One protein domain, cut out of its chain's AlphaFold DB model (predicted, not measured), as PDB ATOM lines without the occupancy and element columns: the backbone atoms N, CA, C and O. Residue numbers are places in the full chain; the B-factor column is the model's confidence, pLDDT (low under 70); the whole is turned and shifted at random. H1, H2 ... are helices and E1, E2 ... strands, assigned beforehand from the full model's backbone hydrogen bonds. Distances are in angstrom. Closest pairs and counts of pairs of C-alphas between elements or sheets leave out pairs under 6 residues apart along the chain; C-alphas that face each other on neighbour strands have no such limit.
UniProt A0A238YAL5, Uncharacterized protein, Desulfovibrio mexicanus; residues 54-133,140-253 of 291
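Overview. This is residues 54 to 133 and 140 to 253 of the 291 residues of an uncharacterized protein of Desulfovibrio mexicanus (UniProt A0A238YAL5). A long, strongly twisted and curled sheet of seven strands runs through the domain: its part E2, E3 and E1 wraps round the long helix H1, while its part E10, E9, E6 and E7 is covered by a small sheet, E4, E5 and E8, in a sandwich with crossed strands. H2 lies off to the side, on neither sheet. The printed part has 194 residues, with E1, H1, E2 to E9, H2 and E10 along the chain, and its class is mixed, helices and strands. The large sheet's order is E2, E3, E1, E10, E9, E6, E7, and both sheets are antiparallel. The whole is compact but elongated, with a radius of gyration of the C-alphas of 18.2 A and spans of 58 by 36 by 32 A.

Arrangement. In the largest sheet, the edge strand E2, residues 102 to 110, bends by 60 degrees at residue 105 and forms a hairpin with E3, residues 118 to 128, N 108 to O 121 being 2.9 A. E3 neighbours E1, residues 54 to 64, N 60 to O 122 being 3.0 A. E1 neighbours E10, residues 242 to 252, N 57 to O 244 being 3.0 A. E10 neighbours E9, residues 203 to 209, N 249 to O 206 being 2.8 A. E9 neighbours E6, residues 161 to 168, N 164 to O 207 being 2.9 A. E6 forms a hairpin with the edge strand E7, residues 183 to 187, N 163 to O 185 being 2.8 A. H1, residues 67 to 88, is on one face of this sheet, two layers, and the sheet curls round it; the closest C-alphas of E1 and H1 are those of Gly 62 and Ala 74, 3.8 A. E1, H1 and E2 make a split strand-helix-strand unit, two strands running the same way with E3 between them, its crossover right-handed. In the second sheet, E4, residues 144 to 149, forms a hairpin with E5, residues 152 to 157, N 147 to O 154 being 2.9 A, and E5 neighbours E8, residues 193 to 196, N 153 to O 195 being 2.8 A. The two sheets form a sandwich, face to face, with facing parts 9.1 A centre to centre and strands at 55 degrees. H2, residues 219 to 230, is on neither sheet and apart from H1. In H1 and H2 every O i to N i+4 pair is within hydrogen-bond range.

Along the chain. E1 begins at C-alpha 54, (37.078, 32.087, 19.587), and E10 ends at C-alpha 252, (45.693, 42.691, 7.779). H1, E1 and E3 each measure 31.6 A, E10 31.5 A.

Size, cuts and confidence. The C-alphas of Phe 115 and Asp 150 are the farthest apart, 58.0 A. Residues 134 to 139 are not printed; C-alphas 133 and 140 are 14.1 A apart. The links H1 to E2, E6 to E7 and H2 to E10 are long. Mean pLDDT of the printed part is 70.0, with residues 89 to 101, 169 to 182 and 211 to 243 among those under 70.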
ATOM      1  N   ARG A  54      37.907  33.289  19.479       73.25
ATOM      2  CA  ARG A  54      37.078  32.087  19.587       73.25
ATOM      3  C   ARG A  54      35.610  32.460  19.709       73.25
ATOM      4  O   ARG A  54      35.224  33.274  20.550       73.25
ATOM      5  N   HIS A  55      34.804  31.812  18.877       74.00
ATOM      6  CA  HIS A  55      33.371  32.032  18.777       74.00
ATOM      7  C   HIS A  55      32.659  30.715  19.063       74.00
ATOM      8  O   HIS A  55      33.033  29.658  18.556       74.00
ATOM      9  N   VAL A  56      31.602  30.777  19.860       73.62
ATOM     10  CA  VAL A  56      30.653  29.673  19.983       73.62
ATOM     11  C   VAL A  56      29.403  30.093  19.233       73.62
ATOM     12  O   VAL A  56      28.724  31.040  19.632       73.62
ATOM     13  N   LEU A  57      29.117  29.409  18.128       76.19
ATOM     14  CA  LEU A  57      27.862  29.591  17.414       76.19
ATOM     15  C   LEU A  57      26.859  28.576  17.935       76.19
ATOM     16  O   LEU A  57      27.041  27.366  17.796       76.19
ATOM     17  N   VAL A  58      25.780  29.068  18.525       75.94
ATOM     18  CA  VAL A  58      24.687  28.242  19.011       75.94
ATOM     19  C   VAL A  58      23.469  28.483  18.160       75.94
ATOM     20  O   VAL A  58      22.883  29.564  18.135       75.94
ATOM     21  N   LYS A  59      23.046  27.428  17.483       77.56
ATOM     22  CA  LYS A  59      21.749  27.393  16.847       77.56
ATOM     23  C   LYS A  59      20.739  26.844  17.832       77.56
ATOM     24  O   LYS A  59      20.898  25.706  18.244       77.56
ATOM     25  N   ALA A  60      19.687  27.583  18.145       77.25
ATOM     26  CA  ALA A  60      18.633  27.105  19.033       77.25
ATOM     27  C   ALA A  60      17.245  27.361  18.453       77.25
ATOM     28  O   ALA A  60      17.041  28.250  17.622       77.25
ATOM     29  N   MET A  61      16.281  26.568  18.908       81.44
ATOM     30  CA  MET A  61      14.869  26.751  18.599       81.44
ATOM     31  C   MET A  61      14.112  27.154  19.855       81.44
ATOM     32  O   MET A  61      14.398  26.664  20.945       81.44
ATOM     33  N   GLY A  62      13.110  28.011  19.694       81.75
ATOM     34  CA  GLY A  62      12.139  28.321  20.732       81.75
ATOM     35  C   GLY A  62      10.707  28.229  20.222       81.75
ATOM     36  O   GLY A  62      10.447  28.252  19.014       81.75
ATOM     37  N   GLN A  63       9.780  28.081  21.164       83.44
ATOM     38  CA  GLN A  63       8.346  27.947  20.919       83.44
ATOM     39  C   GLN A  63       7.584  28.852  21.887       83.44
ATOM     40  O   GLN A  63       8.024  29.048  23.019       83.44
ATOM     41  N   GLY A  64       6.456  29.400  21.441       84.94
ATOM     42  CA  GLY A  64       5.626  30.297  22.243       84.94
ATOM     43  C   GLY A  64       4.247  30.513  21.629       84.94
ATOM     44  O   GLY A  64       4.001  30.126  20.484       84.94
ATOM     45  N   ALA A  65       3.336  31.135  22.379       85.62
ATOM     46  CA  ALA A  65       2.034  31.525  21.841       85.62
ATOM     47  C   ALA A  65       2.197  32.640  20.796       85.62
ATOM     48  O   ALA A  65       1.469  32.687  19.806       85.62
ATOM     49  N   THR A  66       3.208  33.494  20.982       88.31
ATOM     50  CA  THR A  66       3.569  34.570  20.055       88.31
ATOM     51  C   THR A  66       4.969  34.373  19.455       88.31
ATOM     52  O   THR A  66       5.819  33.710  20.057       88.31
ATOM     53  N   PRO A  67       5.272  34.976  18.286       86.06
ATOM     54  CA  PRO A  67       6.624  34.959  17.722       86.06
ATOM     55  C   PRO A  67       7.691  35.526  18.672       86.06
ATOM     56  O   PRO A  67       8.794  34.992  18.729       86.06
ATOM     57  N   LYS A  68       7.345  36.556  19.458       88.75
ATOM     58  CA  LYS A  68       8.245  37.163  20.453       88.75
ATOM     59  C   LYS A  68       8.556  36.218  21.611       88.75
ATOM     60  O   LYS A  68       9.700  36.130  22.043       88.75
ATOM     61  N   GLU A  69       7.561  35.486  22.105       88.62
ATOM     62  CA  GLU A  69       7.787  34.459  23.128       88.62
ATOM     63  C   GLU A  69       8.662  33.322  22.602       88.62
ATOM     64  O   GLU A  69       9.571  32.871  23.299       88.62
ATOM     65  N   ALA A  70       8.418  32.890  21.359       84.69
ATOM     66  CA  ALA A  70       9.218  31.861  20.713       84.69
ATOM     67  C   ALA A  70      10.681  32.301  20.546       84.69
ATOM     68  O   ALA A  70      11.589  31.521  20.811       84.69
ATOM     69  N   GLU A  71      10.919  33.554  20.166       88.44
ATOM     70  CA  GLU A  71      12.255  34.147  20.091       88.44
ATOM     71  C   GLU A  71      12.932  34.226  21.463       88.44
ATOM     72  O   GLU A  71      14.052  33.743  21.622       88.44
ATOM     73  N   ALA A  72      12.242  34.747  22.482       87.56
ATOM     74  CA  ALA A  72      12.779  34.824  23.837       87.56
ATOM     75  C   ALA A  72      13.146  33.433  24.385       87.56
ATOM     76  O   ALA A  72      14.171  33.270  25.050       87.56
ATOM     77  N   GLN A  73      12.340  32.410  24.081       86.56
ATOM     78  CA  GLN A  73      12.663  31.026  24.417       86.56
ATOM     79  C   GLN A  73      13.873  30.507  23.627       86.56
ATOM     80  O   GLN A  73      14.712  29.824  24.208       86.56
ATOM     81  N   ALA A  74      14.000  30.846  22.341       83.94
ATOM     82  CA  ALA A  74      15.148  30.451  21.523       83.94
ATOM     83  C   ALA A  74      16.454  31.038  22.079       83.94
ATOM     84  O   ALA A  74      17.444  30.319  22.192       83.94
ATOM     85  N   VAL A  75      16.442  32.308  22.500       85.50
ATOM     86  CA  VAL A  75      17.590  32.965  23.147       85.50
ATOM     87  C   VAL A  75      17.946  32.282  24.466       85.50
ATOM     88  O   VAL A  75      19.119  31.996  24.705       85.50
ATOM     89  N   ARG A  76      16.956  31.961  25.313       84.69
ATOM     90  CA  ARG A  76      17.196  31.217  26.564       84.69
ATOM     91  C   ARG A  76      17.834  29.852  26.306       84.69
ATOM     92  O   ARG A  76      18.820  29.521  26.959       84.69
ATOM     93  N   ASN A  77      17.313  29.103  25.335       82.88
ATOM     94  CA  ASN A  77      17.848  27.796  24.952       82.88
ATOM     95  C   ASN A  77      19.282  27.911  24.414       82.88
ATOM     96  O   ASN A  77      20.153  27.149  24.824       82.88
ATOM     97  N   ALA A  78      19.553  28.906  23.562       81.25
ATOM     98  CA  ALA A  78      20.894  29.149  23.037       81.25
ATOM     99  C   ALA A  78      21.903  29.470  24.148       81.25
ATOM    100  O   ALA A  78      22.999  28.915  24.166       81.25
ATOM    101  N   ARG A  79      21.525  30.331  25.101       80.62
ATOM    102  CA  ARG A  79      22.374  30.664  26.253       80.62
ATOM    103  C   ARG A  79      22.637  29.436  27.124       80.62
ATOM    104  O   ARG A  79      23.779  29.210  27.497       80.62
ATOM    105  N   ALA A  80      21.625  28.617  27.409       80.06
ATOM    106  CA  ALA A  80      21.805  27.399  28.201       80.06
ATOM    107  C   ALA A  80      22.793  26.419  27.541       80.06
ATOM    108  O   ALA A  80      23.733  25.963  28.189       80.06
ATOM    109  N   LEU A  81      22.644  26.169  26.237       78.81
ATOM    110  CA  LEU A  81      23.559  25.311  25.478       78.81
ATOM    111  C   LEU A  81      24.981  25.861  25.415       78.81
ATOM    112  O   LEU A  81      25.955  25.116  25.526       78.81
ATOM    113  N   ALA A  82      25.111  27.173  25.242       77.25
ATOM    114  CA  ALA A  82      26.411  27.808  25.290       77.25
ATOM    115  C   ALA A  82      27.077  27.636  26.655       77.25
ATOM    116  O   ALA A  82      28.272  27.369  26.704       77.25
ATOM    117  N   ALA A  83      26.315  27.751  27.749       74.88
ATOM    118  CA  ALA A  83      26.821  27.605  29.114       74.88
ATOM    119  C   ALA A  83      27.474  26.240  29.292       74.88
ATOM    120  O   ALA A  83      28.603  26.125  29.761       74.88
ATOM    121  N   GLU A  84      26.740  25.208  28.879       76.69
ATOM    122  CA  GLU A  84      27.176  23.825  28.956       76.69
ATOM    123  C   GLU A  84      28.433  23.602  28.115       76.69
ATOM    124  O   GLU A  84      29.409  23.022  28.600       76.69
ATOM    125  N   ARG A  85      28.459  24.132  26.884       76.06
ATOM    126  CA  ARG A  85      29.634  24.022  26.018       76.06
ATOM    127  C   ARG A  85      30.846  24.732  26.611       76.06
ATOM    128  O   ARG A  85      31.926  24.155  26.619       76.06
ATOM    129  N   LEU A  86      30.685  25.952  27.115       71.50
ATOM    130  CA  LEU A  86      31.774  26.733  27.703       71.50
ATOM    131  C   LEU A  86      32.334  26.071  28.959       71.50
ATOM    132  O   LEU A  86      33.552  25.981  29.106       71.50
ATOM    133  N   LYS A  87      31.462  25.521  29.809       71.19
ATOM    134  CA  LYS A  87      31.874  24.706  30.953       71.19
ATOM    135  C   LYS A  87      32.714  23.507  30.504       71.19
ATOM    136  O   LYS A  87      33.772  23.261  31.072       71.19
ATOM    137  N   ALA A  88      32.289  22.802  29.454       70.12
ATOM    138  CA  ALA A  88      33.040  21.675  28.896       70.12
ATOM    139  C   ALA A  88      34.401  22.075  28.294       70.12
ATOM    140  O   ALA A  88      35.290  21.237  28.188       70.12
ATOM    141  N   LEU A  89      34.578  23.342  27.907       66.12
ATOM    142  CA  LEU A  89      35.844  23.888  27.416       66.12
ATOM    143  C   LEU A  89      36.762  24.396  28.540       66.12
ATOM    144  O   LEU A  89      37.724  25.093  28.245       66.12
ATOM    145  N   GLY A  90      36.480  24.079  29.808       60.12
ATOM    146  CA  GLY A  90      37.278  24.532  30.955       60.12
ATOM    147  C   GLY A  90      36.950  25.958  31.413       60.12
ATOM    148  O   GLY A  90      37.638  26.514  32.265       60.12
ATOM    149  N   GLY A  91      35.885  26.557  30.878       59.47
ATOM    150  CA  GLY A  91      35.420  27.897  31.219       59.47
ATOM    151  C   GLY A  91      34.582  27.947  32.496       59.47
ATOM    152  O   GLY A  91      33.527  28.570  32.488       59.47
ATOM    153  N   GLU A  92      35.005  27.322  33.599       52.47
ATOM    154  CA  GLU A  92      34.259  27.419  34.872       52.47
ATOM    155  C   GLU A  92      34.163  28.872  35.385       52.47
ATOM    156  O   GLU A  92      33.195  29.224  36.055       52.47
ATOM    157  N   ASN A  93      35.104  29.735  34.971       50.50
ATOM    158  CA  ASN A  93      35.109  31.186  35.208       50.50
ATOM    159  C   ASN A  93      34.690  32.020  33.984       50.50
ATOM    160  O   ASN A  93      34.785  33.253  34.018       50.50
ATOM    161  N   ALA A  94      34.218  31.382  32.906       52.62
ATOM    162  CA  ALA A  94      33.591  32.075  31.788       52.62
ATOM    163  C   ALA A  94      32.208  32.559  32.238       52.62
ATOM    164  O   ALA A  94      31.170  32.035  31.837       52.62
ATOM    165  N   LEU A  95      32.205  33.547  33.139       49.53
ATOM    166  CA  LEU A  95      31.062  34.403  33.403       49.53
ATOM    167  C   LEU A  95      30.505  34.784  32.044       49.53
ATOM    168  O   LEU A  95      31.246  35.329  31.223       49.53
ATOM    169  N   PHE A  96      29.235  34.437  31.817       52.94
ATOM    170  CA  PHE A  96      28.523  34.828  30.614       52.94
ATOM    171  C   PHE A  96      28.839  36.284  30.362       52.94
ATOM    172  O   PHE A  96      28.476  37.130  31.189       52.94
ATOM    173  N   PRO A  97      29.563  36.577  29.280       51.88
ATOM    174  CA  PRO A  97      29.857  37.949  29.006       51.88
ATOM    175  C   PRO A  97      28.465  38.541  28.717       51.88
ATOM    176  O   PRO A  97      27.638  37.896  28.064       51.88
ATOM    177  N   GLY A  98      28.124  39.638  29.405       54.62
ATOM    178  CA  GLY A  98      26.767  40.196  29.410       54.62
ATOM    179  C   GLY A  98      26.261  40.497  27.996       54.62
ATOM    180  O   GLY A  98      26.902  40.170  27.000       54.62
ATOM    181  N   GLU A  99      25.121  41.171  27.856       59.78
ATOM    182  CA  GLU A  99      24.520  41.368  26.524       59.78
ATOM    183  C   GLU A  99      25.444  42.023  25.477       59.78
ATOM    184  O   GLU A  99      25.215  41.860  24.285       59.78
ATOM    185  N   ALA A 100      26.529  42.665  25.917       58.41
ATOM    186  CA  ALA A 100      27.599  43.217  25.095       58.41
ATOM    187  C   ALA A 100      28.434  42.199  24.282       58.41
ATOM    188  O   ALA A 100      29.102  42.601  23.337       58.41
ATOM    189  N   PHE A 101      28.435  40.905  24.618       64.50
ATOM    190  CA  PHE A 101      29.317  39.908  23.977       64.50
ATOM    191  C   PHE A 101      28.565  38.750  23.307       64.50
ATOM    192  O   PHE A 101      29.157  37.752  22.883       64.50
ATOM    193  N   GLN A 102      27.247  38.897  23.214       73.44
ATOM    194  CA  GLN A 102      26.371  38.029  22.443       73.44
ATOM    195  C   GLN A 102      25.879  38.797  21.216       73.44
ATOM    196  O   GLN A 102      25.531  39.974  21.306       73.44
ATOM    197  N   ARG A 103      25.786  38.120  20.077       76.56
ATOM    198  CA  ARG A 103      25.237  38.697  18.851       76.56
ATOM    199  C   ARG A 103      24.239  37.740  18.225       76.56
ATOM    200  O   ARG A 103      24.542  36.571  18.004       76.56
ATOM    201  N   ILE A 104      23.038  38.226  17.928       74.00
ATOM    202  CA  ILE A 104      22.075  37.480  17.114       74.00
ATOM    203  C   ILE A 104      22.531  37.602  15.661       74.00
ATOM    204  O   ILE A 104      22.417  38.664  15.063       74.00
ATOM    205  N   VAL A 105      23.070  36.518  15.104       71.44
ATOM    206  CA  VAL A 105      23.553  36.477  13.714       71.44
ATOM    207  C   VAL A 105      22.394  36.274  12.750       71.44
ATOM    208  O   VAL A 105      22.386  36.791  11.640       71.44
ATOM    209  N   SER A 106      21.397  35.491  13.158       72.88
ATOM    210  CA  SER A 106      20.204  35.281  12.352       72.88
ATOM    211  C   SER A 106      19.029  34.871  13.214       72.88
ATOM    212  O   SER A 106      19.178  34.129  14.185       72.88
ATOM    213  N   LEU A 107      17.849  35.316  12.812       77.31
ATOM    214  CA  LEU A 107      16.593  34.980  13.443       77.31
ATOM    215  C   LEU A 107      15.546  34.745  12.361       77.31
ATOM    216  O   LEU A 107      15.358  35.565  11.464       77.31
ATOM    217  N   ARG A 108      14.844  33.619  12.462       78.38
ATOM    218  CA  ARG A 108      13.737  33.284  11.575       78.38
ATOM    219  C   ARG A 108      12.521  32.886  12.388       78.38
ATOM    220  O   ARG A 108      12.544  31.876  13.095       78.38
ATOM    221  N   HIS A 109      11.447  33.651  12.242       77.56
ATOM    222  CA  HIS A 109      10.156  33.322  12.828       77.56
ATOM    223  C   HIS A 109       9.352  32.416  11.901       77.56
ATOM    224  O   HIS A 109       9.363  32.549  10.677       77.56
ATOM    225  N   PHE A 110       8.608  31.512  12.518       77.25
ATOM    226  CA  PHE A 110       7.602  30.687  11.882       77.25
ATOM    227  C   PHE A 110       6.291  30.939  12.627       77.25
ATOM    228  O   PHE A 110       6.209  30.635  13.825       77.25
ATOM    229  N   PRO A 111       5.278  31.516  11.965       72.81
ATOM    230  CA  PRO A 111       4.010  31.796  12.618       72.81
ATOM    231  C   PRO A 111       3.334  30.497  13.073       72.81
ATOM    232  O   PRO A 111       3.638  29.401  12.585       72.81
ATOM    233  N   ALA A 112       2.408  30.633  14.020       73.62
ATOM    234  CA  ALA A 112       1.518  29.546  14.399       73.62
ATOM    235  C   ALA A 112       0.729  29.066  13.167       73.62
ATOM    236  O   ALA A 112       0.249  29.877  12.374       73.62
ATOM    237  N   MET A 113       0.601  27.748  12.998       68.56
ATOM    238  CA  MET A 113      -0.196  27.139  11.926       68.56
ATOM    239  C   MET A 113      -1.138  26.097  12.526       68.56
ATOM    240  O   MET A 113      -0.685  25.102  13.099       68.56
ATOM    241  N   GLY A 114      -2.449  26.321  12.403       77.56
ATOM    242  CA  GLY A 114      -3.468  25.490  13.050       77.56
ATOM    243  C   GLY A 114      -3.299  25.482  14.573       77.56
ATOM    244  O   GLY A 114      -3.235  26.537  15.194       77.56
ATOM    245  N   PHE A 115      -3.175  24.292  15.166       73.88
ATOM    246  CA  PHE A 115      -2.932  24.101  16.605       73.88
ATOM    247  C   PHE A 115      -1.444  24.147  17.001       73.88
ATOM    248  O   PHE A 115      -1.102  23.898  18.155       73.88
ATOM    249  N   SER A 116      -0.535  24.411  16.057       71.44
ATOM    250  CA  SER A 116       0.896  24.513  16.355       71.44
ATOM    251  C   SER A 116       1.231  25.887  16.942       71.44
ATOM    252  O   SER A 116       0.856  26.886  16.327       71.44
ATOM    253  N   PRO A 117       2.018  25.968  18.035       77.94
ATOM    254  CA  PRO A 117       2.517  27.242  18.549       77.94
ATOM    255  C   PRO A 117       3.437  27.937  17.533       77.94
ATOM    256  O   PRO A 117       3.960  27.301  16.606       77.94
ATOM    257  N   ALA A 118       3.645  29.242  17.725       82.19
ATOM    258  CA  ALA A 118       4.654  29.997  16.992       82.19
ATOM    259  C   ALA A 118       6.055  29.474  17.343       82.19
ATOM    260  O   ALA A 118       6.301  28.988  18.451       82.19
ATOM    261  N   ARG A 119       6.979  29.551  16.385       81.75
ATOM    262  CA  ARG A 119       8.347  29.039  16.529       81.75
ATOM    263  C   ARG A 119       9.352  30.081  16.065       81.75
ATOM    264  O   ARG A 119       9.069  30.860  15.160       81.75
ATOM    265  N   ALA A 120      10.541  30.055  16.645       79.75
ATOM    266  CA  ALA A 120      11.670  30.851  16.193       79.75
ATOM    267  C   ALA A 120      12.918  29.973  16.130       79.75
ATOM    268  O   ALA A 120      13.139  29.141  17.011       79.75
ATOM    269  N   VAL A 121      13.718  30.147  15.083       76.44
ATOM    270  CA  VAL A 121      15.052  29.554  14.963       76.44
ATOM    271  C   VAL A 121      16.060  30.690  14.968       76.44
ATOM    272  O   VAL A 121      15.961  31.614  14.164       76.44
ATOM    273  N   LEU A 122      17.008  30.599  15.888       77.06
ATOM    274  CA  LEU A 122      18.029  31.596  16.173       77.06
ATOM    275  C   LEU A 122      19.407  30.996  15.893       77.06
ATOM    276  O   LEU A 122      19.657  29.843  16.242       77.06
ATOM    277  N   LEU A 123      20.300  31.802  15.327       75.25
ATOM    278  CA  LEU A 123      21.744  31.610  15.388       75.25
ATOM    279  C   LEU A 123      22.330  32.702  16.287       75.25
ATOM    280  O   LEU A 123      22.306  33.882  15.934       75.25
ATOM    281  N   LEU A 124      22.817  32.298  17.455       77.25
ATOM    282  CA  LEU A 124      23.470  33.157  18.429       77.25
ATOM    283  C   LEU A 124      24.980  32.954  18.339       77.25
ATOM    284  O   LEU A 124      25.462  31.828  18.398       77.25
ATOM    285  N   GLU A 125      25.720  34.042  18.232       76.62
ATOM    286  CA  GLU A 125      27.166  34.066  18.367       76.62
ATOM    287  C   GLU A 125      27.536  34.553  19.760       76.62
ATOM    288  O   GLU A 125      27.023  35.567  20.234       76.62
ATOM    289  N   LEU A 126      28.448  33.834  20.403       73.69
ATOM    290  CA  LEU A 126      29.049  34.229  21.667       73.69
ATOM    291  C   LEU A 126      30.548  34.357  21.472       73.69
ATOM    292  O   LEU A 126      31.212  33.400  21.062       73.69
ATOM    293  N   ARG A 127      31.067  35.548  21.760       72.75
ATOM    294  CA  ARG A 127      32.486  35.859  21.617       72.75
ATOM    295  C   ARG A 127      33.182  35.713  22.957       72.75
ATOM    296  O   ARG A 127      32.830  36.381  23.925       72.75
ATOM    297  N   LEU A 128      34.214  34.880  22.995       65.69
ATOM    298  CA  LEU A 128      35.099  34.771  24.148       65.69
ATOM    299  C   LEU A 128      36.236  35.784  23.982       65.69
ATOM    300  O   LEU A 128      37.331  35.431  23.555       65.69
ATOM    301  N   ARG A 129      35.963  37.068  24.245       57.62
ATOM    302  CA  ARG A 129      37.000  38.115  24.251       57.62
ATOM    303  C   ARG A 129      37.592  38.273  25.653       57.62
ATOM    304  O   ARG A 129      36.864  38.250  26.640       57.62
ATOM    305  N   GLY A 130      38.908  38.472  25.731       49.59
ATOM    306  CA  GLY A 130      39.580  38.989  26.931       49.59
ATOM    307  C   GLY A 130      39.711  38.042  28.128       49.59
ATOM    308  O   GLY A 130      40.284  38.442  29.137       49.59
ATOM    309  N   GLN A 131      39.235  36.797  28.048       50.47
ATOM    310  CA  GLN A 131      39.583  35.777  29.036       50.47
ATOM    311  C   GLN A 131      40.825  35.020  28.572       50.47
ATOM    312  O   GLN A 131      40.968  34.757  27.376       50.47
ATOM    313  N   ALA A 132      41.721  34.691  29.510       48.31
ATOM    314  CA  ALA A 132      42.828  33.787  29.233       48.31
ATOM    315  C   ALA A 132      42.253  32.551  28.537       48.31
ATOM    316  O   ALA A 132      41.290  31.962  29.035       48.31
ATOM    317  N   GLU A 133      42.784  32.240  27.353       49.22
ATOM    318  CA  GLU A 133      42.358  31.085  26.573       49.22
ATOM    319  C   GLU A 133      42.316  29.888  27.527       49.22
ATOM    320  O   GLU A 133      43.318  29.652  28.213       49.22
ATOM    321  N   LYS A 140      39.331  18.697  21.699       62.22
ATOM    322  CA  LYS A 140      39.715  18.772  20.289       62.22
ATOM    323  C   LYS A 140      39.022  19.994  19.686       62.22
ATOM    324  O   LYS A 140      37.893  19.888  19.215       62.22
ATOM    325  N   LEU A 141      39.641  21.159  19.796       67.38
ATOM    326  CA  LEU A 141      39.156  22.433  19.277       67.38
ATOM    327  C   LEU A 141      39.550  22.559  17.807       67.38
ATOM    328  O   LEU A 141      40.360  21.786  17.307       67.38
ATOM    329  N   LEU A 142      38.871  23.438  17.068       73.31
ATOM    330  CA  LEU A 142      39.152  23.621  15.645       73.31
ATOM    331  C   LEU A 142      40.411  24.470  15.530       73.31
ATOM    332  O   LEU A 142      40.478  25.533  16.139       73.31
ATOM    333  N   THR A 143      41.367  24.036  14.722       80.94
ATOM    334  CA  THR A 143      42.507  24.865  14.340       80.94
ATOM    335  C   THR A 143      42.297  25.334  12.911       80.94
ATOM    336  O   THR A 143      42.324  24.523  11.985       80.94
ATOM    337  N   LEU A 144      42.108  26.641  12.725       80.25
ATOM    338  CA  LEU A 144      42.071  27.273  11.409       80.25
ATOM    339  C   LEU A 144      43.425  27.938  11.140       80.25
ATOM    340  O   LEU A 144      43.978  28.611  12.008       80.25
ATOM    341  N   ARG A 145      43.971  27.739   9.942       84.94
ATOM    342  CA  ARG A 145      45.194  28.388   9.464       84.94
ATOM    343  C   ARG A 145      44.902  29.109   8.163       84.94
ATOM    344  O   ARG A 145      44.191  28.580   7.311       84.94
ATOM    345  N   ALA A 146      45.487  30.287   8.015       85.00
ATOM    346  CA  ALA A 146      45.303  31.124   6.849       85.00
ATOM    347  C   ALA A 146      46.650  31.657   6.359       85.00
ATOM    348  O   ALA A 146      47.462  32.128   7.156       85.00
ATOM    349  N   THR A 147      46.892  31.569   5.055       86.12
ATOM    350  CA  THR A 147      48.063  32.150   4.390       86.12
ATOM    351  C   THR A 147      47.615  32.929   3.163       86.12
ATOM    352  O   THR A 147      46.656  32.552   2.498       86.12
ATOM    353  N   VAL A 148      48.296  34.031   2.859       83.94
ATOM    354  CA  VAL A 148      47.995  34.860   1.687       83.94
ATOM    355  C   VAL A 148      49.183  34.811   0.736       83.94
ATOM    356  O   VAL A 148      50.306  35.100   1.151       83.94
ATOM    357  N   GLN A 149      48.946  34.418  -0.516       83.12
ATOM    358  CA  GLN A 149      49.950  34.336  -1.585       83.12
ATOM    359  C   GLN A 149      49.308  34.787  -2.897       83.12
ATOM    360  O   GLN A 149      48.183  34.400  -3.172       83.12
ATOM    361  N   ASP A 150      49.986  35.633  -3.676       79.62
ATOM    362  CA  ASP A 150      49.563  36.036  -5.031       79.62
ATOM    363  C   ASP A 150      48.102  36.519  -5.163       79.62
ATOM    364  O   ASP A 150      47.412  36.226  -6.131       79.62
ATOM    365  N   ALA A 151      47.633  37.304  -4.183       81.81
ATOM    366  CA  ALA A 151      46.243  37.773  -4.081       81.81
ATOM    367  C   ALA A 151      45.196  36.657  -3.896       81.81
ATOM    368  O   ALA A 151      44.003  36.882  -4.094       81.81
ATOM    369  N   GLU A 152      45.618  35.489  -3.425       85.19
ATOM    370  CA  GLU A 152      44.757  34.400  -2.986       85.19
ATOM    371  C   GLU A 152      44.917  34.166  -1.480       85.19
ATOM    372  O   GLU A 152      46.020  34.142  -0.928       85.19
ATOM    373  N   LEU A 153      43.787  33.985  -0.801       85.94
ATOM    374  CA  LEU A 153      43.726  33.495   0.567       85.94
ATOM    375  C   LEU A 153      43.616  31.973   0.537       85.94
ATOM    376  O   LEU A 153      42.639  31.428   0.031       85.94
ATOM    377  N   ASN A 154      44.579  31.297   1.148       89.25
ATOM    378  CA  ASN A 154      44.578  29.859   1.356       89.25
ATOM    379  C   ASN A 154      44.170  29.549   2.797       89.25
ATOM    380  O   ASN A 154      44.831  29.972   3.747       89.25
ATOM    381  N   LEU A 155      43.089  28.791   2.962       88.56
ATOM    382  CA  LEU A 155      42.578  28.344   4.254       88.56
ATOM    383  C   LEU A 155      42.785  26.845   4.431       88.56
ATOM    384  O   LEU A 155      42.521  26.062   3.521       88.56
ATOM    385  N   MET A 156      43.206  26.440   5.626       87.62
ATOM    386  CA  MET A 156      43.356  25.039   6.010       87.62
ATOM    387  C   MET A 156      42.830  24.818   7.426       87.62
ATOM    388  O   MET A 156      43.036  25.646   8.311       87.62
ATOM    389  N   ALA A 157      42.190  23.672   7.641       85.81
ATOM    390  CA  ALA A 157      41.695  23.250   8.942       85.81
ATOM    391  C   ALA A 157      42.233  21.864   9.321       85.81
ATOM    392  O   ALA A 157      42.524  21.032   8.457       85.81
ATOM    393  N   ASP A 158      42.349  21.609  10.622       82.94
ATOM    394  CA  ASP A 158      42.704  20.297  11.179       82.94
ATOM    395  C   ASP A 158      41.520  19.311  11.216       82.94
ATOM    396  O   ASP A 158      41.706  18.107  11.400       82.94
ATOM    397  N   ARG A 159      40.295  19.811  11.014       79.19
ATOM    398  CA  ARG A 159      39.030  19.067  11.058       79.19
ATOM    399  C   ARG A 159      38.086  19.516   9.939       79.19
ATOM    400  O   ARG A 159      38.238  20.631   9.443       79.19
ATOM    401  N   PRO A 160      37.121  18.670   9.524       79.31
ATOM    402  CA  PRO A 160      36.136  19.080   8.532       79.31
ATOM    403  C   PRO A 160      35.293  20.233   9.088       79.31
ATOM    404  O   PRO A 160      34.772  20.143  10.201       79.31
ATOM    405  N   CYS A 161      35.183  21.318   8.329       79.44
ATOM    406  CA  CYS A 161      34.419  22.498   8.723       79.44
ATOM    407  C   CYS A 161      33.939  23.290   7.501       79.44
ATOM    408  O   CYS A 161      34.432  23.112   6.386       79.44
ATOM    409  N   GLU A 162      32.965  24.170   7.712       81.38
ATOM    410  CA  GLU A 162      32.621  25.210   6.741       81.38
ATOM    411  C   GLU A 162      33.311  26.508   7.152       81.38
ATOM    412  O   GLU A 162      33.344  26.835   8.337       81.38
ATOM    413  N   ALA A 163      33.871  27.229   6.184       79.69
ATOM    414  CA  ALA A 163      34.517  28.516   6.400       79.69
ATOM    415  C   ALA A 163      33.831  29.605   5.577       79.69
ATOM    416  O   ALA A 163      33.611  29.421   4.383       79.69
ATOM    417  N   ALA A 164      33.505  30.731   6.205       81.12
ATOM    418  CA  ALA A 164      33.035  31.933   5.532       81.12
ATOM    419  C   ALA A 164      34.160  32.956   5.524       81.12
ATOM    420  O   ALA A 164      34.801  33.194   6.552       81.12
ATOM    421  N   VAL A 165      34.377  33.562   4.361       79.38
ATOM    422  CA  VAL A 165      35.364  34.623   4.176       79.38
ATOM    423  C   VAL A 165      34.642  35.934   3.918       79.38
ATOM    424  O   VAL A 165      33.735  36.008   3.085       79.38
ATOM    425  N   LEU A 166      35.062  36.962   4.645       78.31
ATOM    426  CA  LEU A 166      34.615  38.337   4.510       78.31
ATOM    427  C   LEU A 166      35.796  39.239   4.179       78.31
ATOM    428  O   LEU A 166      36.863  39.147   4.787       78.31
ATOM    429  N   HIS A 167      35.560  40.161   3.255       77.19
ATOM    430  CA  HIS A 167      36.471  41.259   2.964       77.19
ATOM    431  C   HIS A 167      35.929  42.510   3.635       77.19
ATOM    432  O   HIS A 167      34.790  42.900   3.376       77.19
ATOM    433  N   LEU A 168      36.733  43.129   4.496       72.12
ATOM    434  CA  LEU A 168      36.339  44.355   5.174       72.12
ATOM    435  C   LEU A 168      36.984  45.567   4.488       72.12
ATOM    436  O   LEU A 168      38.184  45.535   4.180       72.12
ATOM    437  N   PRO A 169      36.216  46.645   4.243       65.25
ATOM    438  CA  PRO A 169      36.806  47.922   3.883       65.25
ATOM    439  C   PRO A 169      37.612  48.463   5.070       65.25
ATOM    440  O   PRO A 169      37.354  48.126   6.228       65.25
ATOM    441  N   ALA A 170      38.599  49.310   4.777       63.66
ATOM    442  CA  ALA A 170      39.440  49.907   5.806       63.66
ATOM    443  C   ALA A 170      38.581  50.637   6.856       63.66
ATOM    444  O   ALA A 170      37.808  51.531   6.517       63.66
ATOM    445  N   GLY A 171      38.728  50.252   8.127       58.56
ATOM    446  CA  GLY A 171      38.021  50.883   9.244       58.56
ATOM    447  C   GLY A 171      36.579  50.421   9.476       58.56
ATOM    448  O   GLY A 171      35.855  51.129  10.162       58.56
ATOM    449  N   ALA A 172      36.148  49.274   8.935       61.09
ATOM    450  CA  ALA A 172      34.855  48.686   9.293       61.09
ATOM    451  C   ALA A 172      34.834  48.201  10.754       61.09
ATOM    452  O   ALA A 172      35.751  47.495  11.188       61.09
ATOM    453  N   ASP A 173      33.770  48.554  11.483       57.50
ATOM    454  CA  ASP A 173      33.710  48.347  12.931       57.50
ATOM    455  C   ASP A 173      33.271  46.929  13.343       57.50
ATOM    456  O   ASP A 173      33.732  46.469  14.381       57.50
ATOM    457  N   GLU A 174      32.526  46.162  12.528       59.84
ATOM    458  CA  GLU A 174      32.303  44.721  12.762       59.84
ATOM    459  C   GLU A 174      31.951  43.925  11.484       59.84
ATOM    460  O   GLU A 174      31.204  44.415  10.638       59.84
ATOM    461  N   PRO A 175      32.422  42.667  11.345       61.22
ATOM    462  CA  PRO A 175      32.036  41.794  10.238       61.22
ATOM    463  C   PRO A 175      30.601  41.249  10.383       61.22
ATOM    464  O   PRO A 175      30.276  40.504  11.317       61.22
ATOM    465  N   GLU A 176      29.727  41.555   9.424       59.09
ATOM    466  CA  GLU A 176      28.422  40.897   9.263       59.09
ATOM    467  C   GLU A 176      28.583  39.588   8.475       59.09
ATOM    468  O   GLU A 176      28.807  39.592   7.267       59.09
ATOM    469  N   PHE A 177      28.493  38.443   9.160       56.19
ATOM    470  CA  PHE A 177      28.767  37.137   8.548       56.19
ATOM    471  C   PHE A 177      27.622  36.566   7.696       56.19
ATOM    472  O   PHE A 177      27.909  35.730   6.837       56.19
ATOM    473  N   LEU A 178      26.356  36.990   7.868       51.47
ATOM    474  CA  LEU A 178      25.202  36.436   7.129       51.47
ATOM    475  C   LEU A 178      23.995  37.407   7.042       51.47
ATOM    476  O   LEU A 178      23.764  38.106   8.027       51.47
ATOM    477  N   PRO A 179      23.130  37.358   5.988       43.81
ATOM    478  CA  PRO A 179      23.233  36.620   4.716       43.81
ATOM    479  C   PRO A 179      23.133  37.500   3.438       43.81
ATOM    480  O   PRO A 179      22.277  38.376   3.337       43.81
ATOM    481  N   GLY A 180      23.936  37.172   2.409       38.66
ATOM    482  CA  GLY A 180      23.741  37.659   1.027       38.66
ATOM    483  C   GLY A 180      24.985  37.751   0.126       38.66
ATOM    484  O   GLY A 180      24.829  37.830  -1.088       38.66
ATOM    485  N   GLY A 181      26.205  37.715   0.680       44.53
ATOM    486  CA  GLY A 181      27.423  37.990  -0.105       44.53
ATOM    487  C   GLY A 181      28.719  37.326   0.369       44.53
ATOM    488  O   GLY A 181      29.787  37.713  -0.091       44.53
ATOM    489  N   THR A 182      28.659  36.349   1.278       63.19
ATOM    490  CA  THR A 182      29.844  35.635   1.781       63.19
ATOM    491  C   THR A 182      30.119  34.363   0.989       63.19
ATOM    492  O   THR A 182      29.230  33.532   0.790       63.19
ATOM    493  N   GLN A 183      31.367  34.178   0.555       71.12
ATOM    494  CA  GLN A 183      31.800  32.911  -0.026       71.12
ATOM    495  C   GLN A 183      31.970  31.886   1.100       71.12
ATOM    496  O   GLN A 183      32.780  32.082   2.009       71.12
ATOM    497  N   VAL A 184      31.198  30.799   1.038       76.56
ATOM    498  CA  VAL A 184      31.303  29.669   1.970       76.56
ATOM    499  C   VAL A 184      32.082  28.540   1.305       76.56
ATOM    500  O   VAL A 184      31.745  28.094   0.209       76.56
ATOM    501  N   LEU A 185      33.121  28.063   1.981       80.31
ATOM    502  CA  LEU A 185      33.983  26.969   1.552       80.31
ATOM    503  C   LEU A 185      33.790  25.765   2.465       80.31
ATOM    504  O   LEU A 185      33.641  25.910   3.677       80.31
ATOM    505  N   ARG A 186      33.883  24.560   1.901       84.50
ATOM    506  CA  ARG A 186      33.997  23.325   2.683       84.50
ATOM    507  C   ARG A 186      35.465  22.950   2.815       84.50
ATOM    508  O   ARG A 186      36.103  22.613   1.820       84.50
ATOM    509  N   LEU A 187      35.992  22.998   4.033       82.25
ATOM    510  CA  LEU A 187      37.366  22.618   4.335       82.25
ATOM    511  C   LEU A 187      37.425  21.136   4.708       82.25
ATOM    512  O   LEU A 187      36.661  20.649   5.542       82.25
ATOM    513  N   THR A 188      38.347  20.417   4.071       86.69
ATOM    514  CA  THR A 188      38.664  19.017   4.383       86.69
ATOM    515  C   THR A 188      40.006  18.977   5.115       86.69
ATOM    516  O   THR A 188      40.917  19.696   4.698       86.69
ATOM    517  N   PRO A 189      40.175  18.145   6.160       85.75
ATOM    518  CA  PRO A 189      41.438  18.052   6.887       85.75
ATOM    519  C   PRO A 189      42.632  17.827   5.958       85.75
ATOM    520  O   PRO A 189      42.598  16.948   5.095       85.75
ATOM    521  N   GLY A 190      43.684  18.627   6.136       79.06
ATOM    522  CA  GLY A 190      44.928  18.510   5.368       79.06
ATOM    523  C   GLY A 190      44.849  18.976   3.910       79.06
ATOM    524  O   GLY A 190      45.817  18.797   3.175       79.06
ATOM    525  N   ARG A 191      43.732  19.575   3.473       87.25
ATOM    526  CA  ARG A 191      43.613  20.220   2.157       87.25
ATOM    527  C   ARG A 191      43.411  21.720   2.321       87.25
ATOM    528  O   ARG A 191      42.618  22.148   3.158       87.25
ATOM    529  N   SER A 192      44.108  22.502   1.502       87.25
ATOM    530  CA  SER A 192      43.862  23.936   1.394       87.25
ATOM    531  C   SER A 192      42.682  24.211   0.463       87.25
ATOM    532  O   SER A 192      42.498  23.525  -0.544       87.25
ATOM    533  N   ALA A 193      41.892  25.224   0.799       88.69
ATOM    534  CA  ALA A 193      40.944  25.850  -0.113       88.69
ATOM    535  C   ALA A 193      41.400  27.283  -0.384       88.69
ATOM    536  O   ALA A 193      41.818  27.979   0.545       88.69
ATOM    537  N   SER A 194      41.301  27.708  -1.637       89.44
ATOM    538  CA  SER A 194      41.796  29.005  -2.095       89.44
ATOM    539  C   SER A 194      40.633  29.922  -2.462       89.44
ATOM    540  O   SER A 194      39.653  29.487  -3.070       89.44
ATOM    541  N   VAL A 195      40.741  31.190  -2.076       86.94
ATOM    542  CA  VAL A 195      39.782  32.255  -2.385       86.94
ATOM    543  C   VAL A 195      40.526  33.418  -3.008       86.94
ATOM    544  O   VAL A 195      41.462  33.946  -2.409       86.94
ATOM    545  N   ALA A 196      40.085  33.845  -4.188       85.44
ATOM    546  CA  ALA A 196      40.609  35.043  -4.821       85.44
ATOM    547  C   ALA A 196      40.236  36.283  -3.993       85.44
ATOM    548  O   ALA A 196      39.068  36.494  -3.665       85.44
ATOM    549  N   LEU A 197      41.225  37.113  -3.667       81.50
ATOM    550  CA  LEU A 197      41.016  38.364  -2.948       81.50
ATOM    551  C   LEU A 197      40.669  39.485  -3.939       81.50
ATOM    552  O   LEU A 197      41.374  39.668  -4.939       81.50
ATOM    553  N   PRO A 198      39.623  40.290  -3.678       79.44
ATOM    554  CA  PRO A 198      39.299  41.414  -4.538       79.44
ATOM    555  C   PRO A 198      40.420  42.461  -4.520       79.44
ATOM    556  O   PRO A 198      41.150  42.647  -3.537       79.44
ATOM    557  N   HIS A 199      40.562  43.182  -5.632       73.31
ATOM    558  CA  HIS A 199      41.548  44.250  -5.742       73.31
ATOM    559  C   HIS A 199      41.220  45.361  -4.738       73.31
ATOM    560  O   HIS A 199      40.162  45.973  -4.818       73.31
ATOM    561  N   GLY A 200      42.135  45.620  -3.798       66.94
ATOM    562  CA  GLY A 200      41.942  46.647  -2.768       66.94
ATOM    563  C   GLY A 200      41.387  46.115  -1.445       66.94
ATOM    564  O   GLY A 200      41.048  46.914  -0.581       66.94
ATOM    565  N   ALA A 201      41.316  44.792  -1.256       70.38
ATOM    566  CA  ALA A 201      41.079  44.222   0.066       70.38
ATOM    567  C   ALA A 201      42.180  44.674   1.045       70.38
ATOM    568  O   ALA A 201      43.369  44.489   0.770       70.38
ATOM    569  N   HIS A 202      41.764  45.270   2.163       74.00
ATOM    570  CA  HIS A 202      42.649  45.726   3.237       74.00
ATOM    571  C   HIS A 202      42.651  44.748   4.404       74.00
ATOM    572  O   HIS A 202      43.717  44.353   4.850       74.00
ATOM    573  N   ASP A 203      41.471  44.298   4.818       77.19
ATOM    574  CA  ASP A 203      41.298  43.332   5.896       77.19
ATOM    575  C   ASP A 203      40.528  42.115   5.382       77.19
ATOM    576  O   ASP A 203      39.584  42.231   4.590       77.19
ATOM    577  N   VAL A 204      40.909  40.935   5.866       77.75
ATOM    578  CA  VAL A 204      40.168  39.693   5.639       77.75
ATOM    579  C   VAL A 204      39.828  39.062   6.967       77.75
ATOM    580  O   VAL A 204      40.689  38.908   7.834       77.75
ATOM    581  N   VAL A 205      38.570  38.662   7.101       78.88
ATOM    582  CA  VAL A 205      38.103  37.877   8.235       78.88
ATOM    583  C   VAL A 205      37.641  36.521   7.726       78.88
ATOM    584  O   VAL A 205      36.831  36.437   6.804       78.88
ATOM    585  N   ALA A 206      38.166  35.452   8.315       79.88
ATOM    586  CA  ALA A 206      37.752  34.085   8.038       79.88
ATOM    587  C   ALA A 206      37.177  33.457   9.309       79.88
ATOM    588  O   ALA A 206      37.858  33.406  10.330       79.88
ATOM    589  N   LEU A 207      35.947  32.953   9.232       80.44
ATOM    590  CA  LEU A 207      35.280  32.234  10.316       80.44
ATOM    591  C   LEU A 207      35.094  30.780   9.898       80.44
ATOM    592  O   LEU A 207      34.368  30.518   8.944       80.44
ATOM    593  N   GLY A 208      35.742  29.844  10.588       78.75
ATOM    594  CA  GLY A 208      35.593  28.403  10.353       78.75
ATOM    595  C   GLY A 208      34.784  27.733  11.458       78.75
ATOM    596  O   GLY A 208      35.072  27.986  12.621       78.75
ATOM    597  N   CYS A 209      33.827  26.862  11.116       76.12
ATOM    598  CA  CYS A 209      32.929  26.187  12.064       76.12
ATOM    599  C   CYS A 209      32.728  24.697  11.749       76.12
ATOM    600  O   CYS A 209      32.377  24.325  10.626       76.12
ATOM    601  N   THR A 210      32.887  23.823  12.747       72.31
ATOM    602  CA  THR A 210      32.782  22.355  12.578       72.31
ATOM    603  C   THR A 210      31.359  21.835  12.351       72.31
ATOM    604  O   THR A 210      31.194  20.759  11.782       72.31
ATOM    605  N   GLY A 211      30.330  22.579  12.765       64.12
ATOM    606  CA  GLY A 211      28.914  22.208  12.606       64.12
ATOM    607  C   GLY A 211      28.211  22.843  11.402       64.12
ATOM    608  O   GLY A 211      26.987  22.753  11.301       64.12
ATOM    609  N   GLY A 212      28.974  23.461  10.495       63.56
ATOM    610  CA  GLY A 212      28.453  24.185   9.337       63.56
ATOM    611  C   GLY A 212      28.091  25.642   9.643       63.56
ATOM    612  O   GLY A 212      27.704  25.993  10.754       63.56
ATOM    613  N   LEU A 213      28.238  26.496   8.632       59.44
ATOM    614  CA  LEU A 213      27.875  27.917   8.633       59.44
ATOM    615  C   LEU A 213      26.552  28.162   7.909       59.44
ATOM    616  O   LEU A 213      25.894  29.179   8.136       59.44
ATOM    617  N   ALA A 214      26.152  27.236   7.033       53.34
ATOM    618  CA  ALA A 214      24.905  27.333   6.301       53.34
ATOM    619  C   ALA A 214      23.693  27.247   7.248       53.34
ATOM    620  O   ALA A 214      23.344  26.198   7.799       53.34
ATOM    621  N   LEU A 215      22.975  28.361   7.381       47.06
ATOM    622  CA  LEU A 215      21.545  28.303   7.665       47.06
ATOM    623  C   LEU A 215      20.835  27.795   6.396       47.06
ATOM    624  O   LEU A 215      21.112  28.342   5.331       47.06
ATOM    625  N   PRO A 216      19.901  26.824   6.462       49.22
ATOM    626  CA  PRO A 216      19.209  26.311   7.644       49.22
ATOM    627  C   PRO A 216      19.369  24.774   7.791       49.22
ATOM    628  O   PRO A 216      19.496  24.039   6.826       49.22
ATOM    629  N   ALA A 217      19.331  24.204   8.999       42.00
ATOM    630  CA  ALA A 217      18.376  23.101   9.203       42.00
ATOM    631  C   ALA A 217      17.054  23.447   8.519       42.00
ATOM    632  O   ALA A 217      16.259  24.220   9.055       42.00
ATOM    633  N   ASP A 218      16.914  22.965   7.290       43.94
ATOM    634  CA  ASP A 218      15.736  23.094   6.455       43.94
ATOM    635  C   ASP A 218      14.488  22.861   7.323       43.94
ATOM    636  O   ASP A 218      14.475  21.925   8.134       43.94
ATOM    637  N   PRO A 219      13.442  23.704   7.221       44.59
ATOM    638  CA  PRO A 219      12.138  23.388   7.784       44.59
ATOM    639  C   PRO A 219      11.724  21.936   7.521       44.59
ATOM    640  O   PRO A 219      11.115  21.337   8.398       44.59
ATOM    641  N   ALA A 220      12.099  21.346   6.380       42.97
ATOM    642  CA  ALA A 220      11.910  19.929   6.098       42.97
ATOM    643  C   ALA A 220      12.718  19.019   7.035       42.97
ATOM    644  O   ALA A 220      12.137  18.098   7.588       42.97
ATOM    645  N   THR A 221      13.997  19.294   7.313       47.47
ATOM    646  CA  THR A 221      14.805  18.531   8.288       47.47
ATOM    647  C   THR A 221      14.258  18.666   9.712       47.47
ATOM    648  O   THR A 221      14.210  17.692  10.461       47.47
ATOM    649  N   VAL A 222      13.780  19.858  10.083       48.25
ATOM    650  CA  VAL A 222      13.092  20.092  11.363       48.25
ATOM    651  C   VAL A 222      11.774  19.316  11.414       48.25
ATOM    652  O   VAL A 222      11.493  18.627  12.393       48.25
ATOM    653  N   ASN A 223      10.972  19.379  10.353       46.72
ATOM    654  CA  ASN A 223       9.704  18.667  10.249       46.72
ATOM    655  C   ASN A 223       9.907  17.146  10.176       46.72
ATOM    656  O   ASN A 223       9.082  16.412  10.706       46.72
ATOM    657  N   GLU A 224      10.993  16.656   9.583       44.31
ATOM    658  CA  GLU A 224      11.352  15.240   9.496       44.31
ATOM    659  C   GLU A 224      11.802  14.707  10.857       44.31
ATOM    660  O   GLU A 224      11.323  13.658  11.287       44.31
ATOM    661  N   ALA A 225      12.646  15.451  11.580       47.22
ATOM    662  CA  ALA A 225      12.989  15.141  12.967       47.22
ATOM    663  C   ALA A 225      11.725  15.080  13.846       47.22
ATOM    664  O   ALA A 225      11.548  14.140  14.619       47.22
ATOM    665  N   LEU A 226      10.784  16.012  13.653       47.72
ATOM    666  CA  LEU A 226       9.485  16.015  14.334       47.72
ATOM    667  C   LEU A 226       8.561  14.875  13.887       47.72
ATOM    668  O   LEU A 226       7.836  14.324  14.708       47.72
ATOM    669  N   THR A 227       8.578  14.498  12.610       48.69
ATOM    670  CA  THR A 227       7.776  13.391  12.063       48.69
ATOM    671  C   THR A 227       8.276  12.060  12.610       48.69
ATOM    672  O   THR A 227       7.479  11.248  13.076       48.69
ATOM    673  N   LYS A 228       9.599  11.872  12.666       46.62
ATOM    674  CA  LYS A 228      10.244  10.723  13.319       46.62
ATOM    675  C   LYS A 228       9.926  10.672  14.812       46.62
ATOM    676  O   LYS A 228       9.677   9.592  15.345       46.62
ATOM    677  N   ALA A 229       9.857  11.830  15.459       42.44
ATOM    678  CA  ALA A 229       9.521  11.929  16.868       42.44
ATOM    679  C   ALA A 229       8.022  11.698  17.169       42.44
ATOM    680  O   ALA A 229       7.673  11.112  18.192       42.44
ATOM    681  N   ARG A 230       7.120  12.084  16.254       51.56
ATOM    682  CA  ARG A 230       5.686  11.722  16.284       51.56
ATOM    683  C   ARG A 230       5.455  10.237  16.002       51.56
ATOM    684  O   ARG A 230       4.509   9.666  16.528       51.56
ATOM    685  N   ALA A 231       6.336   9.606  15.229       54.31
ATOM    686  CA  ALA A 231       6.331   8.170  14.954       54.31
ATOM    687  C   ALA A 231       6.900   7.309  16.108       54.31
ATOM    688  O   ALA A 231       7.244   6.148  15.897       54.31
ATOM    689  N   GLY A 232       7.030   7.860  17.322       40.69
ATOM    690  CA  GLY A 232       7.423   7.110  18.522       40.69
ATOM    691  C   GLY A 232       8.918   6.794  18.643       40.69
ATOM    692  O   GLY A 232       9.315   6.067  19.550       40.69
ATOM    693  N   ARG A 233       9.764   7.342  17.761       47.00
ATOM    694  CA  ARG A 233      11.231   7.373  17.932       47.00
ATOM    695  C   ARG A 233      11.618   8.665  18.692       47.00
ATOM    696  O   ARG A 233      10.738   9.502  18.866       47.00
ATOM    697  N   PRO A 234      12.827   8.819  19.277       38.62
ATOM    698  CA  PRO A 234      13.041   9.735  20.408       38.62
ATOM    699  C   PRO A 234      12.652  11.208  20.156       38.62
ATOM    700  O   PRO A 234      12.531  11.671  19.025       38.62
ATOM    701  N   ARG A 235      12.380  11.897  21.273       41.28
ATOM    702  CA  ARG A 235      11.378  12.965  21.462       41.28
ATOM    703  C   ARG A 235      11.634  14.280  20.689       41.28
ATOM    704  O   ARG A 235      12.771  14.740  20.642       41.28
ATOM    705  N   PRO A 236      10.564  15.002  20.270       41.38
ATOM    706  CA  PRO A 236      10.630  16.368  19.710       41.38
ATOM    707  C   PRO A 236      11.285  17.395  20.641       41.38
ATOM    708  O   PRO A 236      11.671  18.476  20.207       41.38
ATOM    709  N   ALA A 237      11.344  17.062  21.932       40.25
ATOM    710  CA  ALA A 237      11.885  17.894  22.994       40.25
ATOM    711  C   ALA A 237      13.400  18.139  22.872       40.25
ATOM    712  O   ALA A 237      13.907  19.006  23.564       40.25
ATOM    713  N   GLN A 238      14.106  17.411  21.995       43.69
ATOM    714  CA  GLN A 238      15.569  17.437  21.881       43.69
ATOM    715  C   GLN A 238      16.114  18.088  20.599       43.69
ATOM    716  O   GLN A 238      17.268  17.875  20.242       43.69
ATOM    717  N   LEU A 239      15.350  18.940  19.910       49.50
ATOM    718  CA  LEU A 239      15.985  19.969  19.066       49.50
ATOM    719  C   LEU A 239      16.423  21.137  19.966       49.50
ATOM    720  O   LEU A 239      16.011  22.276  19.763       49.50
ATOM    721  N   GLU A 240      17.209  20.835  21.006       51.09
ATOM    722  CA  GLU A 240      17.700  21.822  21.979       51.09
ATOM    723  C   GLU A 240      18.572  22.859  21.271       51.09
ATOM    724  O   GLU A 240      18.498  24.055  21.554       51.09
ATOM    725  N   GLY A 241      19.305  22.413  20.253       57.97
ATOM    726  CA  GLY A 241      20.115  23.252  19.401       57.97
ATOM    727  C   GLY A 241      21.325  22.504  18.868       57.97
ATOM    728  O   GLY A 241      21.553  21.344  19.199       57.97
ATOM    729  N   VAL A 242      22.091  23.159  18.006       66.56
ATOM    730  CA  VAL A 242      23.382  22.666  17.526       66.56
ATOM    731  C   VAL A 242      24.422  23.688  17.939       66.56
ATOM    732  O   VAL A 242      24.295  24.867  17.611       66.56
ATOM    733  N   VAL A 243      25.439  23.234  18.664       67.00
ATOM    734  CA  VAL A 243      26.582  24.065  19.032       67.00
ATOM    735  C   VAL A 243      27.709  23.791  18.048       67.00
ATOM    736  O   VAL A 243      28.088  22.640  17.839       67.00
ATOM    737  N   SER A 244      28.223  24.850  17.434       70.44
ATOM    738  CA  SER A 244      29.387  24.804  16.557       70.44
ATOM    739  C   SER A 244      30.532  25.561  17.205       70.44
ATOM    740  O   SER A 244      30.386  26.727  17.580       70.44
ATOM    741  N   ASP A 245      31.677  24.893  17.313       73.38
ATOM    742  CA  ASP A 245      32.916  25.553  17.702       73.38
ATOM    743  C   ASP A 245      33.450  26.298  16.484       73.38
ATOM    744  O   ASP A 245      33.644  25.690  15.420       73.38
ATOM    745  N   CYS A 246      33.680  27.596  16.646       73.69
ATOM    746  CA  CYS A 246      34.109  28.458  15.567       73.69
ATOM    747  C   CYS A 246      35.373  29.237  15.929       73.69
ATOM    748  O   CYS A 246      35.571  29.669  17.066       73.69
ATOM    749  N   VAL A 247      36.238  29.417  14.937       75.94
ATOM    750  CA  VAL A 247      37.467  30.202  15.065       75.94
ATOM    751  C   VAL A 247      37.447  31.306  14.031       75.94
ATOM    752  O   VAL A 247      37.259  31.033  12.844       75.94
ATOM    753  N   GLU A 248      37.639  32.534  14.500       78.56
ATOM    754  CA  GLU A 248      37.797  33.719  13.673       78.56
ATOM    755  C   GLU A 248      39.282  34.066  13.557       78.56
ATOM    756  O   GLU A 248      40.010  34.184  14.548       78.56
ATOM    757  N   LEU A 249      39.724  34.231  12.317       76.38
ATOM    758  CA  LEU A 249      41.024  34.776  11.971       76.38
ATOM    759  C   LEU A 249      40.819  36.120  11.294       76.38
ATOM    760  O   LEU A 249      40.112  36.199  10.289       76.38
ATOM    761  N   ARG A 250      41.489  37.148  11.809       79.44
ATOM    762  CA  ARG A 250      41.583  38.456  11.166       79.44
ATOM    763  C   ARG A 250      42.996  38.653  10.631       79.44
ATOM    764  O   ARG A 250      43.971  38.470  11.355       79.44
ATOM    765  N   LEU A 251      43.092  38.995   9.352       76.12
ATOM    766  CA  LEU A 251      44.342  39.226   8.642       76.12
ATOM    767  C   LEU A 251      44.347  40.643   8.071       76.12
ATOM    768  O   LEU A 251      43.455  40.992   7.298       76.12
ATOM    769  N   ASP A 252      45.380  41.408   8.412       77.94
ATOM    770  CA  ASP A 252      45.693  42.691   7.779       77.94
ATOM    771  C   ASP A 252      46.514  42.438   6.499       77.94
ATOM    772  O   ASP A 252      47.642  41.931   6.535       77.94
ATOM    773  N   LEU A 253      45.932  42.764   5.346       74.62
ATOM    774  CA  LEU A 253      46.566  42.673   4.027       74.62
ATOM    775  C   LEU A 253      47.399  43.924   3.688       74.62
ATOM    776  O   LEU A 253      48.187  43.912   2.736       74.62
TER     777      LEU A 253